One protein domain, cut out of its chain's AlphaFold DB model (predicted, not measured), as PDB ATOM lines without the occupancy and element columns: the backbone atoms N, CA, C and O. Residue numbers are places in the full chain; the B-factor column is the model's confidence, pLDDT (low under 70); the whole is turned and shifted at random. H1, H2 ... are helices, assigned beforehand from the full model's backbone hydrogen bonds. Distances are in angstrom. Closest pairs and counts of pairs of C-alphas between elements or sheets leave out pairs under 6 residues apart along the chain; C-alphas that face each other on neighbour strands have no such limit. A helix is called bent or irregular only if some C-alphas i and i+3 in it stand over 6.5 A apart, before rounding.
ATOM      1  N   GLY A   2     174.247 197.911 169.323       74.69
ATOM      2  CA  GLY A   2     175.035 198.830 170.173       74.69
ATOM      3  C   GLY A   2     175.225 198.400 171.637       74.69
ATOM      4  O   GLY A   2     176.357 198.373 172.111       74.69
ATOM      5  N   LEU A   3     174.151 197.964 172.310       81.06
ATOM      6  CA  LEU A   3     174.211 197.433 173.679       81.06
ATOM      7  C   LEU A   3     175.169 196.235 173.808       81.06
ATOM      8  O   LEU A   3     176.066 196.266 174.641       81.06
ATOM      9  N   HIS A   4     175.046 195.222 172.944       85.12
ATOM     10  CA  HIS A   4     175.946 194.061 172.961       85.12
ATOM     11  C   HIS A   4     177.395 194.449 172.652       85.12
ATOM     12  O   HIS A   4     178.300 193.918 173.277       85.12
ATOM     13  N   VAL A   5     177.637 195.406 171.748       85.81
ATOM     14  CA  VAL A   5     178.999 195.904 171.470       85.81
ATOM     15  C   VAL A   5     179.591 196.613 172.694       85.81
ATOM     16  O   VAL A   5     180.779 196.463 172.962       85.81
ATOM     17  N   SER A   6     178.781 197.340 173.468       86.56
ATOM     18  CA  SER A   6     179.207 197.908 174.753       86.56
ATOM     19  C   SER A   6     179.506 196.806 175.773       86.56
ATOM     20  O   SER A   6     180.585 196.775 176.355       86.56
ATOM     21  N   ASN A   7     178.594 195.850 175.939       89.06
ATOM     22  CA  ASN A   7     178.716 194.768 176.915       89.06
ATOM     23  C   ASN A   7     179.880 193.812 176.603       89.06
ATOM     24  O   ASN A   7     180.567 193.367 177.517       89.06
ATOM     25  N   LEU A   8     180.166 193.548 175.326       87.19
ATOM     26  CA  LEU A   8     181.331 192.769 174.896       87.19
ATOM     27  C   LEU A   8     182.644 193.542 175.089       87.19
ATOM     28  O   LEU A   8     183.654 192.926 175.411       87.19
ATOM     29  N   LYS A   9     182.644 194.881 174.980       87.62
ATOM     30  CA  LYS A   9     183.800 195.704 175.382       87.62
ATOM     31  C   LYS A   9     184.050 195.657 176.891       87.62
ATOM     32  O   LYS A   9     185.207 195.638 177.285       87.62
ATOM     33  N   ILE A  10     182.998 195.592 177.712       87.19
ATOM     34  CA  ILE A  10     183.119 195.382 179.166       87.19
ATOM     35  C   ILE A  10     183.677 193.979 179.445       87.19
ATOM     36  O   ILE A  10     184.655 193.845 180.167       87.19
ATOM     37  N   LEU A  11     183.128 192.932 178.819       86.56
ATOM     38  CA  LEU A  11     183.611 191.550 178.974       86.56
ATOM     39  C   LEU A  11     185.045 191.325 178.452       86.56
ATOM     40  O   LEU A  11     185.698 190.379 178.881       86.56
ATOM     41  N   ALA A  12     185.541 192.184 177.558       87.12
ATOM     42  CA  ALA A  12     186.916 192.162 177.059       87.12
ATOM     43  C   ALA A  12     187.929 192.903 177.961       87.12
ATOM     44  O   ALA A  12     189.118 192.924 177.643       87.12
ATOM     45  N   GLN A  13     187.490 193.532 179.057       89.62
ATOM     46  CA  GLN A  13     188.379 194.209 180.006       89.62
ATOM     47  C   GLN A  13     188.924 193.257 181.086       89.62
ATOM     48  O   GLN A  13     188.318 192.225 181.379       89.62
ATOM     49  N   PRO A  14     190.056 193.600 181.730       89.94
ATOM     50  CA  PRO A  14     190.542 192.891 182.907       89.94
ATOM     51  C   PRO A  14     189.483 192.786 184.014       89.94
ATOM     52  O   PRO A  14     188.723 193.718 184.275       89.94
ATOM     53  N   LEU A  15     189.493 191.668 184.748       80.69
ATOM     54  CA  LEU A  15     188.535 191.393 185.829       80.69
ATOM     55  C   LEU A  15     188.514 192.484 186.923       80.69
ATOM     56  O   LEU A  15     187.485 192.698 187.562       80.69
ATOM     57  N   ALA A  16     189.631 193.191 187.122       85.06
ATOM     58  CA  ALA A  16     189.721 194.336 188.027       85.06
ATOM     59  C   ALA A  16     188.859 195.526 187.563       85.06
ATOM     60  O   ALA A  16     188.139 196.106 188.375       85.06
ATOM     61  N   ASP A  17     188.865 195.839 186.267       84.19
ATOM     62  CA  ASP A  17     188.132 196.972 185.691       84.19
ATOM     63  C   ASP A  17     186.637 196.662 185.548       84.19
ATOM     64  O   ASP A  17     185.792 197.519 185.815       84.19
ATOM     65  N   ILE A  18     186.298 195.404 185.233       84.25
ATOM     66  CA  ILE A  18     184.918 194.900 185.298       84.25
ATOM     67  C   ILE A  18     184.375 195.051 186.727       84.25
ATOM     68  O   ILE A  18     183.252 195.516 186.916       84.25
ATOM     69  N   LYS A  19     185.177 194.718 187.751       83.75
ATOM     70  CA  LYS A  19     184.777 194.831 189.164       83.75
ATOM     71  C   LYS A  19     184.463 196.272 189.585       83.75
ATOM     72  O   LYS A  19     183.586 196.459 190.425       83.75
ATOM     73  N   LEU A  20     185.124 197.272 188.995       83.75
ATOM     74  CA  LEU A  20     184.838 198.696 189.229       83.75
ATOM     75  C   LEU A  20     183.528 199.169 188.571       83.75
ATOM     76  O   LEU A  20     182.960 200.165 189.009       83.75
ATOM     77  N   GLN A  21     183.033 198.458 187.554       83.31
ATOM     78  CA  GLN A  21     181.792 198.787 186.838       83.31
ATOM     79  C   GLN A  21     180.547 198.081 187.395       83.31
ATOM     80  O   GLN A  21     179.429 198.428 187.016       83.31
ATOM     81  N   ILE A  22     180.709 197.119 188.312       87.06
ATOM     82  CA  ILE A  22     179.587 196.481 189.014       87.06
ATOM     83  C   ILE A  22     178.841 197.555 189.833       87.06
ATOM     84  O   ILE A  22     179.443 198.124 190.748       87.06
ATOM     85  N   PRO A  23     177.532 197.793 189.603       86.75
ATOM     86  CA  PRO A  23     176.776 198.795 190.351       86.75
ATOM     87  C   PRO A  23     176.877 198.594 191.869       86.75
ATOM     88  O   PRO A  23     176.685 197.486 192.376       86.75
ATOM     89  N   SER A  24     177.169 199.653 192.617       77.81
ATOM     90  CA  SER A  24     177.285 199.637 194.079       77.81
ATOM     91  C   SER A  24     176.290 200.604 194.722       77.81
ATOM     92  O   SER A  24     175.866 201.584 194.114       77.81
ATOM     93  N   SER A  25     175.882 200.311 195.958       72.75
ATOM     94  CA  SER A  25     175.165 201.264 196.806       72.75
ATOM     95  C   SER A  25     176.164 202.287 197.347       72.75
ATOM     96  O   SER A  25     177.065 201.916 198.099       72.75
ATOM     97  N   SER A  26     176.003 203.554 196.971       60.56
ATOM     98  CA  SER A  26     176.801 204.688 197.466       60.56
ATOM     99  C   SER A  26     176.381 205.183 198.854       60.56
ATOM    100  O   SER A  26     177.054 206.036 199.429       60.56
ATOM    101  N   ASP A  27     175.251 204.699 199.365       67.56
ATOM    102  CA  ASP A  27     174.602 205.258 200.545       67.56
ATOM    103  C   ASP A  27     175.350 204.884 201.829       67.56
ATOM    104  O   ASP A  27     175.636 203.715 202.094       67.56
ATOM    105  N   GLN A  28     175.638 205.890 202.654       61.09
ATOM    106  CA  GLN A  28     176.174 205.683 203.995       61.09
ATOM    107  C   GLN A  28     175.053 205.174 204.907       61.09
ATOM    108  O   GLN A  28     174.189 205.935 205.339       61.09
ATOM    109  N   PHE A  29     175.050 203.871 205.175       70.56
ATOM    110  CA  PHE A  29     174.096 203.252 206.091       70.56
ATOM    111  C   PHE A  29     174.456 203.554 207.549       70.56
ATOM    112  O   PHE A  29     175.621 203.458 207.936       70.56
ATOM    113  N   ASP A  30     173.449 203.840 208.379       74.81
ATOM    114  CA  ASP A  30     173.638 203.886 209.829       74.81
ATOM    115  C   ASP A  30     173.867 202.468 210.379       74.81
ATOM    116  O   ASP A  30     172.941 201.675 210.583       74.81
ATOM    117  N   GLU A  31     175.136 202.156 210.630       77.56
ATOM    118  CA  GLU A  31     175.572 200.907 211.248       77.56
ATOM    119  C   GLU A  31     175.022 200.744 212.682       77.56
ATOM    120  O   GLU A  31     174.884 199.619 213.163       77.56
ATOM    121  N   GLY A  32     174.665 201.846 213.359       81.88
ATOM    122  CA  GLY A  32     174.019 201.847 214.672       81.88
ATOM    123  C   GLY A  32     172.629 201.217 214.622       81.88
ATOM    124  O   GLY A  32     172.381 200.233 215.317       81.88
ATOM    125  N   THR A  33     171.757 201.702 213.734       83.62
ATOM    126  CA  THR A  33     170.427 201.130 213.456       83.62
ATOM    127  C   THR A  33     170.496 199.636 213.092       83.62
ATOM    128  O   THR A  33     169.675 198.842 213.557       83.62
ATOM    129  N   LEU A  34     171.508 199.195 212.333       83.00
ATOM    130  CA  LEU A  34     171.687 197.767 212.022       83.00
ATOM    131  C   LEU A  34     172.116 196.931 213.245       83.00
ATOM    132  O   LEU A  34     171.590 195.834 213.451       83.00
ATOM    133  N   LYS A  35     173.011 197.452 214.096       87.12
ATOM    134  CA  LYS A  35     173.407 196.812 215.367       87.12
ATOM    135  C   LYS A  35     172.249 196.762 216.370       87.12
ATOM    136  O   LYS A  35     172.084 195.761 217.071       87.12
ATOM    137  N   GLU A  36     171.407 197.792 216.408       89.12
ATOM    138  CA  GLU A  36     170.196 197.836 217.235       89.12
ATOM    139  C   GLU A  36     169.172 196.780 216.781       89.12
ATOM    140  O   GLU A  36     168.685 196.007 217.610       89.12
ATOM    141  N   LEU A  37     168.925 196.650 215.469       87.50
ATOM    142  CA  LEU A  37     168.091 195.580 214.905       87.50
ATOM    143  C   LEU A  37     168.622 194.191 215.297       87.50
ATOM    144  O   LEU A  37     167.850 193.340 215.743       87.50
ATOM    145  N   GLN A  38     169.932 193.960 215.172       89.56
ATOM    146  CA  GLN A  38     170.557 192.692 215.553       89.56
ATOM    147  C   GLN A  38     170.394 192.400 217.056       89.56
ATOM    148  O   GLN A  38     170.081 191.270 217.434       89.56
ATOM    149  N   SER A  39     170.535 193.415 217.913       91.38
ATOM    150  CA  SER A  39     170.317 193.306 219.361       91.38
ATOM    151  C   SER A  39     168.868 192.933 219.705       91.38
ATOM    152  O   SER A  39     168.626 191.994 220.469       91.38
ATOM    153  N   ILE A  40     167.888 193.591 219.074       90.69
ATOM    154  CA  ILE A  40     166.458 193.303 219.269       90.69
ATOM    155  C   ILE A  40     166.117 191.884 218.784       90.69
ATOM    156  O   ILE A  40     165.448 191.138 219.502       90.69
ATOM    157  N   LEU A  41     166.626 191.456 217.624       88.31
ATOM    158  CA  LEU A  41     166.435 190.090 217.112       88.31
ATOM    159  C   LEU A  41     167.071 189.027 218.024       88.31
ATOM    160  O   LEU A  41     166.459 187.984 218.276       88.31
ATOM    161  N   ASN A  42     168.251 189.298 218.588       92.44
ATOM    162  CA  ASN A  42     168.865 188.434 219.596       92.44
ATOM    163  C   ASN A  42     167.985 188.330 220.853       92.44
ATOM    164  O   ASN A  42     167.762 187.224 221.350       92.44
ATOM    165  N   LYS A  43     167.402 189.442 221.324       90.44
ATOM    166  CA  LYS A  43     166.490 189.444 222.478       90.44
ATOM    167  C   LYS A  43     165.169 188.711 222.202       90.44
ATOM    168  O   LYS A  43     164.681 188.010 223.089       90.44
ATOM    169  N   VAL A  44     164.628 188.796 220.981       91.12
ATOM    170  CA  VAL A  44     163.479 187.986 220.521       91.12
ATOM    171  C   VAL A  44     163.803 186.492 220.592       91.12
ATOM    172  O   VAL A  44     163.011 185.714 221.124       91.12
ATOM    173  N   ASN A  45     164.963 186.080 220.075       88.56
ATOM    174  CA  ASN A  45     165.378 184.677 220.079       88.56
ATOM    175  C   ASN A  45     165.627 184.156 221.501       88.56
ATOM    176  O   ASN A  45     165.227 183.036 221.819       88.56
ATOM    177  N   GLU A  46     166.206 184.978 222.372       91.56
ATOM    178  CA  GLU A  46     166.388 184.649 223.785       91.56
ATOM    179  C   GLU A  46     165.045 184.481 224.510       91.56
ATOM    180  O   GLU A  46     164.816 183.461 225.156       91.56
ATOM    181  N   MET A  47     164.088 185.398 224.334       89.94
ATOM    182  CA  MET A  47     162.770 185.246 224.963       89.94
ATOM    183  C   MET A  47     161.967 184.050 224.434       89.94
ATOM    184  O   MET A  47     161.214 183.457 225.209       89.94
ATOM    185  N   LYS A  48     162.161 183.641 223.170       88.19
ATOM    186  CA  LYS A  48     161.617 182.378 222.638       88.19
ATOM    187  C   LYS A  48     162.211 181.159 223.350       88.19
ATOM    188  O   LYS A  48     161.449 180.289 223.766       88.19
ATOM    189  N   LYS A  49     163.538 181.109 223.544       91.44
ATOM    190  CA  LYS A  49     164.210 180.038 224.308       91.44
ATOM    191  C   LYS A  49     163.712 179.980 225.752       91.44
ATOM    192  O   LYS A  49     163.340 178.910 226.221       91.44
ATOM    193  N   GLN A  50     163.646 181.129 226.426       92.56
ATOM    194  CA  GLN A  50     163.157 181.233 227.803       92.56
ATOM    195  C   GLN A  50     161.718 180.728 227.936       92.56
ATOM    196  O   GLN A  50     161.433 179.948 228.839       92.56
ATOM    197  N   ARG A  51     160.821 181.103 227.014       92.50
ATOM    198  CA  ARG A  51     159.430 180.628 227.019       92.50
ATOM    199  C   ARG A  51     159.328 179.123 226.776       92.50
ATOM    200  O   ARG A  51     158.578 178.460 227.481       92.50
ATOM    201  N   ALA A  52     160.090 178.589 225.819       88.94
ATOM    202  CA  ALA A  52     160.133 177.152 225.554       88.94
ATOM    203  C   ALA A  52     160.633 176.362 226.775       88.94
ATOM    204  O   ALA A  52     160.029 175.352 227.128       88.94
ATOM    205  N   LYS A  53     161.676 176.857 227.464       93.88
ATOM    206  CA  LYS A  53     162.169 176.245 228.704       93.88
ATOM    207  C   LYS A  53     161.138 176.334 229.832       93.88
ATOM    208  O   LYS A  53     160.790 175.304 230.378       93.88
ATOM    209  N   LEU A  54     160.606 177.522 230.138       93.62
ATOM    210  CA  LEU A  54     159.618 177.707 231.214       93.62
ATOM    211  C   LEU A  54     158.355 176.858 231.003       93.62
ATOM    212  O   LEU A  54     157.806 176.337 231.968       93.62
ATOM    213  N   TYR A  55     157.914 176.692 229.754       91.88
ATOM    214  CA  TYR A  55     156.792 175.817 229.410       91.88
ATOM    215  C   TYR A  55     157.121 174.330 229.622       91.88
ATOM    216  O   TYR A  55     156.286 173.593 230.141       91.88
ATOM    217  N   GLN A  56     158.329 173.890 229.256       91.75
ATOM    218  CA  GLN A  56     158.775 172.513 229.479       91.75
ATOM    219  C   GLN A  56     159.002 172.226 230.974       91.75
ATOM    220  O   GLN A  56     158.463 171.249 231.478       91.75
ATOM    221  N   ASP A  57     159.689 173.121 231.696       92.38
ATOM    222  CA  ASP A  57     159.878 173.058 233.152       92.38
ATOM    223  C   ASP A  57     158.515 172.963 233.876       92.38
ATOM    224  O   ASP A  57     158.339 172.142 234.774       92.38
ATOM    225  N   LEU A  58     157.524 173.772 233.468       92.44
ATOM    226  CA  LEU A  58     156.155 173.728 234.000       92.44
ATOM    227  C   LEU A  58     155.454 172.400 233.681       92.44
ATOM    228  O   LEU A  58     154.839 171.805 234.563       92.44
ATOM    229  N   ARG A  59     155.551 171.924 232.436       92.19
ATOM    230  CA  ARG A  59     154.928 170.668 231.998       92.19
ATOM    231  C   ARG A  59     155.491 169.466 232.751       92.19
ATOM    232  O   ARG A  59     154.714 168.616 233.183       92.19
ATOM    233  N   ASP A  60     156.804 169.405 232.928       91.50
ATOM    234  CA  ASP A  60     157.462 168.308 233.634       91.50
ATOM    235  C   ASP A  60     157.163 168.372 235.137       91.50
ATOM    236  O   ASP A  60     156.816 167.353 235.729       91.50
ATOM    237  N   ASN A  61     157.181 169.560 235.752       90.12
ATOM    238  CA  ASN A  61     156.806 169.718 237.160       90.12
ATOM    239  C   ASN A  61     155.348 169.319 237.432       90.12
ATOM    240  O   ASN A  61     155.101 168.614 238.404       90.12
ATOM    241  N   VAL A  62     154.394 169.699 236.572       88.25
ATOM    242  CA  VAL A  62     152.982 169.283 236.701       88.25
ATOM    243  C   VAL A  62     152.802 167.782 236.431       88.25
ATOM    244  O   VAL A  62     151.973 167.145 237.072       88.25
ATOM    245  N   THR A  63     153.588 167.188 235.526       85.44
ATOM    246  CA  THR A  63     153.529 165.738 235.238       85.44
ATOM    247  C   THR A  63     154.106 164.894 236.382       85.44
ATOM    248  O   THR A  63     153.648 163.778 236.606       85.44
ATOM    249  N   ASN A  64     155.086 165.423 237.121       86.06
ATOM    250  CA  ASN A  64     155.708 164.756 238.269       86.06
ATOM    251  C   ASN A  64     154.949 164.965 239.598       86.06
ATOM    252  O   ASN A  64     155.332 164.378 240.611       86.06
ATOM    253  N   ALA A  93     149.288 175.705 243.435       90.12
ATOM    254  CA  ALA A  93     150.035 176.894 243.852       90.12
ATOM    255  C   ALA A  93     151.569 176.708 243.891       90.12
ATOM    256  O   ALA A  93     152.304 177.694 243.915       90.12
ATOM    257  N   LYS A  94     152.086 175.467 243.841       89.75
ATOM    258  CA  LYS A  94     153.526 175.204 243.633       89.75
ATOM    259  C   LYS A  94     154.019 175.752 242.289       89.75
ATOM    260  O   LYS A  94     155.172 176.160 242.166       89.75
ATOM    261  N   HIS A  95     153.149 175.745 241.279       91.88
ATOM    262  CA  HIS A  95     153.486 176.030 239.882       91.88
ATOM    263  C   HIS A  95     153.265 177.504 239.502       91.88
ATOM    264  O   HIS A  95     153.783 177.956 238.477       91.88
ATOM    265  N   ASP A  96     152.581 178.280 240.355       90.88
ATOM    266  CA  ASP A  96     152.269 179.707 240.158       90.88
ATOM    267  C   ASP A  96     153.508 180.554 239.818       90.88
ATOM    268  O   ASP A  96     153.427 181.475 239.006       90.88
ATOM    269  N   GLN A  97     154.682 180.231 240.377       92.56
ATOM    270  CA  GLN A  97     155.924 180.955 240.083       92.56
ATOM    271  C   GLN A  97     156.372 180.793 238.618       92.56
ATOM    272  O   GLN A  97     156.827 181.760 238.003       92.56
ATOM    273  N   LEU A  98     156.228 179.598 238.034       91.25
ATOM    274  CA  LEU A  98     156.553 179.355 236.623       91.25
ATOM    275  C   LEU A  98     155.511 179.991 235.701       91.25
ATOM    276  O   LEU A  98     155.878 180.597 234.692       91.25
ATOM    277  N   VAL A  99     154.231 179.929 236.081       92.25
ATOM    278  CA  VAL A  99     153.137 180.614 235.374       92.25
ATOM    279  C   VAL A  99     153.370 182.130 235.356       92.25
ATOM    280  O   VAL A  99     153.299 182.737 234.290       92.25
ATOM    281  N   ALA A 100     153.742 182.738 236.486       94.00
ATOM    282  CA  ALA A 100     154.033 184.169 236.588       94.00
ATOM    283  C   ALA A 100     155.255 184.601 235.753       94.00
ATOM    284  O   ALA A 100     155.229 185.658 235.122       94.00
ATOM    285  N   LEU A 101     156.315 183.785 235.694       92.94
ATOM    286  CA  LEU A 101     157.478 184.051 234.834       92.94
ATOM    287  C   LEU A 101     157.132 183.941 233.338       92.94
ATOM    288  O   LEU A 101     157.614 184.737 232.525       92.94
ATOM    289  N   LEU A 102     156.278 182.984 232.968       92.12
ATOM    290  CA  LEU A 102     155.815 182.790 231.595       92.12
ATOM    291  C   LEU A 102     154.856 183.915 231.156       92.12
ATOM    292  O   LEU A 102     155.003 184.445 230.055       92.12
ATOM    293  N   ASP A 103     153.953 184.351 232.035       91.62
ATOM    294  CA  ASP A 103     153.084 185.521 231.853       91.62
ATOM    295  C   ASP A 103     153.885 186.834 231.752       91.62
ATOM    296  O   ASP A 103     153.653 187.632 230.844       91.62
ATOM    297  N   ALA A 104     154.912 187.035 232.583       91.31
ATOM    298  CA  ALA A 104     155.817 188.181 232.456       91.31
ATOM    299  C   ALA A 104     156.555 188.198 231.099       91.31
ATOM    300  O   ALA A 104     156.676 189.250 230.462       91.31
ATOM    301  N   ASN A 105     156.996 187.033 230.607       92.38
ATOM    302  CA  ASN A 105     157.595 186.880 229.276       92.38
ATOM    303  C   ASN A 105     156.581 187.142 228.138       92.38
ATOM    304  O   ASN A 105     156.950 187.713 227.108       92.38
ATOM    305  N   LEU A 106     155.307 186.774 228.310       88.69
ATOM    306  CA  LEU A 106     154.230 187.101 227.369       88.69
ATOM    307  C   LEU A 106     153.926 188.606 227.358       88.69
ATOM    308  O   LEU A 106     153.916 189.214 226.289       88.69
ATOM    309  N   LYS A 107     153.769 189.240 228.524       90.62
ATOM    310  CA  LYS A 107     153.514 190.686 228.660       90.62
ATOM    311  C   LYS A 107     154.639 191.538 228.063       90.62
ATOM    312  O   LYS A 107     154.372 192.532 227.390       90.62
ATOM    313  N   ALA A 108     155.893 191.110 228.206       88.81
ATOM    314  CA  ALA A 108     157.042 191.768 227.579       88.81
ATOM    315  C   ALA A 108     157.057 191.685 226.032       88.81
ATOM    316  O   ALA A 108     157.756 192.474 225.387       88.81
ATOM    317  N   GLN A 109     156.284 190.783 225.411       87.31
ATOM    318  CA  GLN A 109     156.250 190.612 223.953       87.31
ATOM    319  C   GLN A 109     155.743 191.860 223.217       87.31
ATOM    320  O   GLN A 109     156.271 192.175 222.154       87.31
ATOM    321  N   ALA A 110     154.767 192.589 223.771       87.44
ATOM    322  CA  ALA A 110     154.229 193.801 223.143       87.44
ATOM    323  C   ALA A 110     155.297 194.903 223.004       87.44
ATOM    324  O   ALA A 110     155.423 195.526 221.950       87.44
ATOM    325  N   ASN A 111     156.127 195.079 224.036       88.94
ATOM    326  CA  ASN A 111     157.206 196.070 224.050       88.94
ATOM    327  C   ASN A 111     158.298 195.739 223.021       88.94
ATOM    328  O   ASN A 111     158.786 196.630 222.328       88.94
ATOM    329  N   ILE A 112     158.655 194.457 222.886       89.44
ATOM    330  CA  ILE A 112     159.644 194.012 221.895       89.44
ATOM    331  C   ILE A 112     159.078 194.034 220.476       89.44
ATOM    332  O   ILE A 112     159.804 194.395 219.555       89.44
ATOM    333  N   LEU A 113     157.799 193.700 220.282       88.81
ATOM    334  CA  LEU A 113     157.148 193.827 218.978       88.81
ATOM    335  C   LEU A 113     157.153 195.289 218.520       88.81
ATOM    336  O   LEU A 113     157.571 195.557 217.400       88.81
ATOM    337  N   LYS A 114     156.798 196.228 219.409       90.75
ATOM    338  CA  LYS A 114     156.903 197.666 219.134       90.75
ATOM    339  C   LYS A 114     158.335 198.071 218.772       90.75
ATOM    340  O   LYS A 114     158.541 198.638 217.707       90.75
ATOM    341  N   ALA A 115     159.326 197.727 219.601       90.12
ATOM    342  CA  ALA A 115     160.727 198.055 219.325       90.12
ATOM    343  C   ALA A 115     161.219 197.473 217.985       90.12
ATOM    344  O   ALA A 115     161.942 198.144 217.252       90.12
ATOM    345  N   LEU A 116     160.788 196.253 217.636       88.81
ATOM    346  CA  LEU A 116     161.087 195.614 216.354       88.81
ATOM    347  C   LEU A 116     160.411 196.335 215.174       88.81
ATOM    348  O   LEU A 116     161.037 196.495 214.130       88.81
ATOM    349  N   THR A 117     159.171 196.804 215.323       89.12
ATOM    350  CA  THR A 117     158.493 197.635 214.316       89.12
ATOM    351  C   THR A 117     159.192 198.987 214.144       89.12
ATOM    352  O   THR A 117     159.482 199.377 213.013       89.12
ATOM    353  N   ASP A 118     159.532 199.663 215.244       90.12
ATOM    354  CA  ASP A 118     160.167 200.986 215.250       90.12
ATOM    355  C   ASP A 118     161.584 200.953 214.630       90.12
ATOM    356  O   ASP A 118     161.969 201.872 213.901       90.12
ATOM    357  N   ILE A 119     162.366 199.885 214.857       89.06
ATOM    358  CA  ILE A 119     163.664 199.700 214.184       89.06
ATOM    359  C   ILE A 119     163.505 199.249 212.726       89.06
ATOM    360  O   ILE A 119     164.250 199.703 211.862       89.06
ATOM    361  N   TYR A 120     162.516 198.407 212.401       86.88
ATOM    362  CA  TYR A 120     162.298 197.958 211.022       86.88
ATOM    363  C   TYR A 120     161.831 199.107 210.115       86.88
ATOM    364  O   TYR A 120     162.261 199.195 208.965       86.88
ATOM    365  N   ALA A 121     161.042 200.045 210.650       87.38
ATOM    366  CA  ALA A 121     160.699 201.296 209.979       87.38
ATOM    367  C   ALA A 121     161.944 202.158 209.685       87.38
ATOM    368  O   ALA A 121     162.083 202.664 208.572       87.38
ATOM    369  N   ARG A 122     162.893 202.262 210.632       85.25
ATOM    370  CA  ARG A 122     164.197 202.925 210.409       85.25
ATOM    371  C   ARG A 122     165.075 202.192 209.388       85.25
ATOM    372  O   ARG A 122     165.757 202.837 208.596       85.25
ATOM    373  N   CYS A 123     165.014 200.861 209.336       86.19
ATOM    374  CA  CYS A 123     165.722 200.052 208.340       86.19
ATOM    375  C   CYS A 123     165.094 200.077 206.936       86.19
ATOM    376  O   CYS A 123     165.774 199.719 205.975       86.19
ATOM    377  N   ALA A 124     163.834 200.490 206.769       82.69
ATOM    378  CA  ALA A 124     163.141 200.484 205.477       82.69
ATOM    379  C   ALA A 124     163.905 201.180 204.317       82.69
ATOM    380  O   ALA A 124     164.029 200.558 203.256       82.69
ATOM    381  N   PRO A 125     164.475 202.400 204.464       83.62
ATOM    382  CA  PRO A 125     165.304 203.009 203.416       83.62
ATOM    383  C   PRO A 125     166.593 202.224 203.125       83.62
ATOM    384  O   PRO A 125     166.967 202.094 201.960       83.62
ATOM    385  N   ILE A 126     167.235 201.643 204.146       83.06
ATOM    386  CA  ILE A 126     168.445 200.813 203.999       83.06
ATOM    387  C   ILE A 126     168.119 199.557 203.176       83.06
ATOM    388  O   ILE A 126     168.779 199.266 202.179       83.06
ATOM    389  N   ILE A 127     167.043 198.850 203.541       82.25
ATOM    390  CA  ILE A 127     166.549 197.656 202.839       82.25
ATOM    391  C   ILE A 127     166.197 197.994 201.382       82.25
ATOM    392  O   ILE A 127     166.552 197.240 200.473       82.25
ATOM    393  N   LYS A 128     165.550 199.142 201.140       84.62
ATOM    394  CA  LYS A 128     165.228 199.622 199.790       84.62
ATOM    395  C   LYS A 128     166.489 199.885 198.960       84.62
ATOM    396  O   LYS A 128     166.579 199.364 197.852       84.62
ATOM    397  N   SER A 129     167.465 200.627 199.486       84.81
ATOM    398  CA  SER A 129     168.722 200.930 198.780       84.81
ATOM    399  C   SER A 129     169.513 199.663 198.432       84.81
ATOM    400  O   SER A 129     169.906 199.467 197.280       84.81
ATOM    401  N   ILE A 130     169.652 198.736 199.388       83.75
ATOM    402  CA  ILE A 130     170.311 197.439 199.168       83.75
ATOM    403  C   ILE A 130     169.568 196.619 198.099       83.75
ATOM    404  O   ILE A 130     170.209 196.028 197.228       83.75
ATOM    405  N   SER A 131     168.230 196.616 198.113       83.94
ATOM    406  CA  SER A 131     167.409 195.947 197.095       83.94
ATOM    407  C   SER A 131     167.569 196.582 195.707       83.94
ATOM    408  O   SER A 131     167.772 195.877 194.721       83.94
ATOM    409  N   GLU A 132     167.579 197.913 195.605       86.62
ATOM    410  CA  GLU A 132     167.821 198.606 194.336       86.62
ATOM    411  C   GLU A 132     169.235 198.358 193.793       86.62
ATOM    412  O   GLU A 132     169.397 198.140 192.591       86.62
ATOM    413  N   ALA A 133     170.258 198.351 194.651       86.56
ATOM    414  CA  ALA A 133     171.628 198.028 194.260       86.56
ATOM    415  C   ALA A 133     171.765 196.560 193.816       86.56
ATOM    416  O   ALA A 133     172.424 196.288 192.810       86.56
ATOM    417  N   LYS A 134     171.093 195.620 194.498       88.25
ATOM    418  CA  LYS A 134     170.988 194.215 194.071       88.25
ATOM    419  C   LYS A 134     170.352 194.111 192.684       88.25
ATOM    420  O   LYS A 134     170.960 193.531 191.788       88.25
ATOM    421  N   ASN A 135     169.192 194.732 192.478       87.44
ATOM    422  CA  ASN A 135     168.471 194.685 191.204       87.44
ATOM    423  C   ASN A 135     169.309 195.282 190.056       87.44
ATOM    424  O   ASN A 135     169.365 194.702 188.972       87.44
ATOM    425  N   LYS A 136     170.031 196.388 190.300       88.44
ATOM    426  CA  LYS A 136     170.967 196.995 189.332       88.44
ATOM    427  C   LYS A 136     172.120 196.042 188.972       88.44
ATOM    428  O   LYS A 136     172.475 195.947 187.800       88.44
ATOM    429  N   ARG A 137     172.673 195.292 189.938       91.50
ATOM    430  CA  ARG A 137     173.683 194.241 189.676       91.50
ATOM    431  C   ARG A 137     173.121 193.082 188.860       91.50
ATOM    432  O   ARG A 137     173.761 192.657 187.905       91.50
ATOM    433  N   GLU A 138     171.942 192.579 189.213       89.75
ATOM    434  CA  GLU A 138     171.315 191.450 188.515       89.75
ATOM    435  C   GLU A 138     170.972 191.813 187.062       89.75
ATOM    436  O   GLU A 138     171.266 191.040 186.152       89.75
ATOM    437  N   GLN A 139     170.469 193.030 186.820       89.31
ATOM    438  CA  GLN A 139     170.264 193.565 185.469       89.31
ATOM    439  C   GLN A 139     171.581 193.727 184.693       89.31
ATOM    440  O   GLN A 139     171.644 193.346 183.526       89.31
ATOM    441  N   PHE A 140     172.644 194.235 185.331       91.44
ATOM    442  CA  PHE A 140     173.971 194.363 184.718       91.44
ATOM    443  C   PHE A 140     174.521 192.999 184.276       91.44
ATOM    444  O   PHE A 140     174.805 192.807 183.093       91.44
ATOM    445  N   PHE A 141     174.589 192.015 185.180       90.62
ATOM    446  CA  PHE A 141     175.090 190.677 184.853       90.62
ATOM    447  C   PHE A 141     174.212 189.944 183.830       90.62
ATOM    448  O   PHE A 141     174.751 189.318 182.921       90.62
ATOM    449  N   SER A 142     172.883 190.068 183.913       90.25
ATOM    450  CA  SER A 142     171.965 189.508 182.911       90.25
ATOM    451  C   SER A 142     172.185 190.127 181.521       90.25
ATOM    452  O   SER A 142     172.215 189.406 180.523       90.25
ATOM    453  N   SER A 143     172.426 191.442 181.448       92.00
ATOM    454  CA  SER A 143     172.724 192.144 180.192       92.00
ATOM    455  C   SER A 143     174.076 191.731 179.595       92.00
ATOM    456  O   SER A 143     174.177 191.549 178.376       92.00
ATOM    457  N   LEU A 144     175.104 191.530 180.431       91.31
ATOM    458  CA  LEU A 144     176.392 190.980 179.996       91.31
ATOM    459  C   LEU A 144     176.233 189.543 179.476       91.31
ATOM    460  O   LEU A 144     176.636 189.270 178.346       91.31
ATOM    461  N   GLN A 145     175.586 188.652 180.240       89.69
ATOM    462  CA  GLN A 145     175.384 187.250 179.853       89.69
ATOM    463  C   GLN A 145     174.623 187.141 178.524       89.69
ATOM    464  O   GLN A 145     175.133 186.552 177.578       89.69
ATOM    465  N   GLY A 146     173.476 187.817 178.389       87.94
ATOM    466  CA  GLY A 146     172.702 187.824 177.140       87.94
ATOM    467  C   GLY A 146     173.417 188.483 175.951       87.94
ATOM    468  O   GLY A 146     172.962 188.363 174.818       87.94
ATOM    469  N   SER A 147     174.539 189.177 176.176       92.81
ATOM    470  CA  SER A 147     175.410 189.690 175.107       92.81
ATOM    471  C   SER A 147     176.530 188.714 174.738       92.81
ATOM    472  O   SER A 147     176.931 188.678 173.578       92.81
ATOM    473  N   TYR A 148     176.992 187.904 175.695       91.88
ATOM    474  CA  TYR A 148     177.878 186.766 175.452       91.88
ATOM    475  C   TYR A 148     177.150 185.637 174.705       91.88
ATOM    476  O   TYR A 148     177.651 185.147 173.698       91.88
ATOM    477  N   ASP A 149     175.922 185.305 175.112       89.31
ATOM    478  CA  ASP A 149     175.094 184.276 174.464       89.31
ATOM    479  C   ASP A 149     174.854 184.603 172.964       89.31
ATOM    480  O   ASP A 149     174.912 183.727 172.099       89.31
ATOM    481  N   VAL A 150     174.673 185.890 172.629       89.00
ATOM    482  CA  VAL A 150     174.566 186.393 171.240       89.00
ATOM    483  C   VAL A 150     175.908 186.363 170.489       89.00
ATOM    484  O   VAL A 150     175.927 186.175 169.271       89.00
ATOM    485  N   TYR A 151     177.032 186.537 171.187       91.12
ATOM    486  CA  TYR A 151     178.369 186.427 170.596       91.12
ATOM    487  C   TYR A 151     178.712 184.973 170.234       91.12
ATOM    488  O   TYR A 151     179.190 184.730 169.127       91.12
ATOM    489  N   GLU A 152     178.392 184.006 171.096       91.69
ATOM    490  CA  GLU A 152     178.609 182.576 170.830       91.69
ATOM    491  C   GLU A 152     177.762 182.064 169.650       91.69
ATOM    492  O   GLU A 152     178.258 181.327 168.794       91.69
ATOM    493  N   ASP A 153     176.505 182.505 169.528       88.81
ATOM    494  CA  ASP A 153     175.670 182.223 168.352       88.81
ATOM    495  C   ASP A 153     176.264 182.830 167.064       88.81
ATOM    496  O   ASP A 153     176.349 182.153 166.032       88.81
ATOM    497  N   LEU A 154     176.753 184.075 167.118       91.31
ATOM    498  CA  LEU A 154     177.434 184.718 165.989       91.31
ATOM    499  C   LEU A 154     178.733 183.987 165.603       91.31
ATOM    500  O   LEU A 154     178.997 183.802 164.413       91.31
ATOM    501  N   LEU A 155     179.514 183.525 166.583       90.88
ATOM    502  CA  LEU A 155     180.731 182.735 166.380       90.88
ATOM    503  C   LEU A 155     180.406 181.361 165.764       90.88
ATOM    504  O   LEU A 155     181.029 180.943 164.788       90.88
ATOM    505  N   SER A 156     179.359 180.690 166.252       90.50
ATOM    506  CA  SER A 156     178.849 179.436 165.682       90.50
ATOM    507  C   SER A 156     178.406 179.610 164.222       90.50
ATOM    508  O   SER A 156     178.699 178.769 163.365       90.50
ATOM    509  N   LYS A 157     177.715 180.714 163.912       92.31
ATOM    510  CA  LYS A 157     177.279 181.069 162.552       92.31
ATOM    511  C   LYS A 157     178.456 181.408 161.636       92.31
ATOM    512  O   LYS A 157     178.474 180.934 160.499       92.31
ATOM    513  N   SER A 158     179.463 182.143 162.112       94.31
ATOM    514  CA  SER A 158     180.653 182.462 161.314       94.31
ATOM    515  C   SER A 158     181.491 181.215 161.002       94.31
ATOM    516  O   SER A 158     181.904 181.034 159.856       94.31
TER     517      SER A 158
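This is residues 2 to 64 and 93 to 158 of the 1247 residues of the protein "Tyrosine-protein phosphatase domain-containing protein" of Aedes albopictus (UniProt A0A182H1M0). Long helix H4 bends into a wide V; H3 packs along its arm H4a, H1 crosses its arm H4b, and H2 is near H1. The 129-residue printed part is all helix, H1 to H4 in order. It is extended: radius of gyration of the C-alphas 26.7 A, spans 88 by 34 by 21 A.

From C-alpha 2 at (175.035, 198.830, 170.173) read H1, residues 2 to 11; H2, 15 to 21; H3, 31 to 63, 47.9 A. H4, 96 to 158, assigned as one helix by hydrogen bonds, is bent: C-alphas 122 and 125 are 7.1 A apart. Its arms are H4a, 96 to 122, 39.6 A, and H4b, 125 to 158, 49.3 A, ending at (180.653, 182.462, 161.314).

At His 4 and Ser 147, closest C-alphas 4.9 A, H1 touches H4b, about perpendicular. At Leu 37 and Ile 119, closest C-alphas 6.1 A, H3 touches H4a, opposite ways. O i to N i+4 pairs within hydrogen-bond range: every one in H1, H2, H3; 20 of 23 in H4a; 29 of 30 in H4b.

Across the cut, C-alphas 64 and 93 are 14.5 A apart. Residues 26 to 28 have pLDDT under 70.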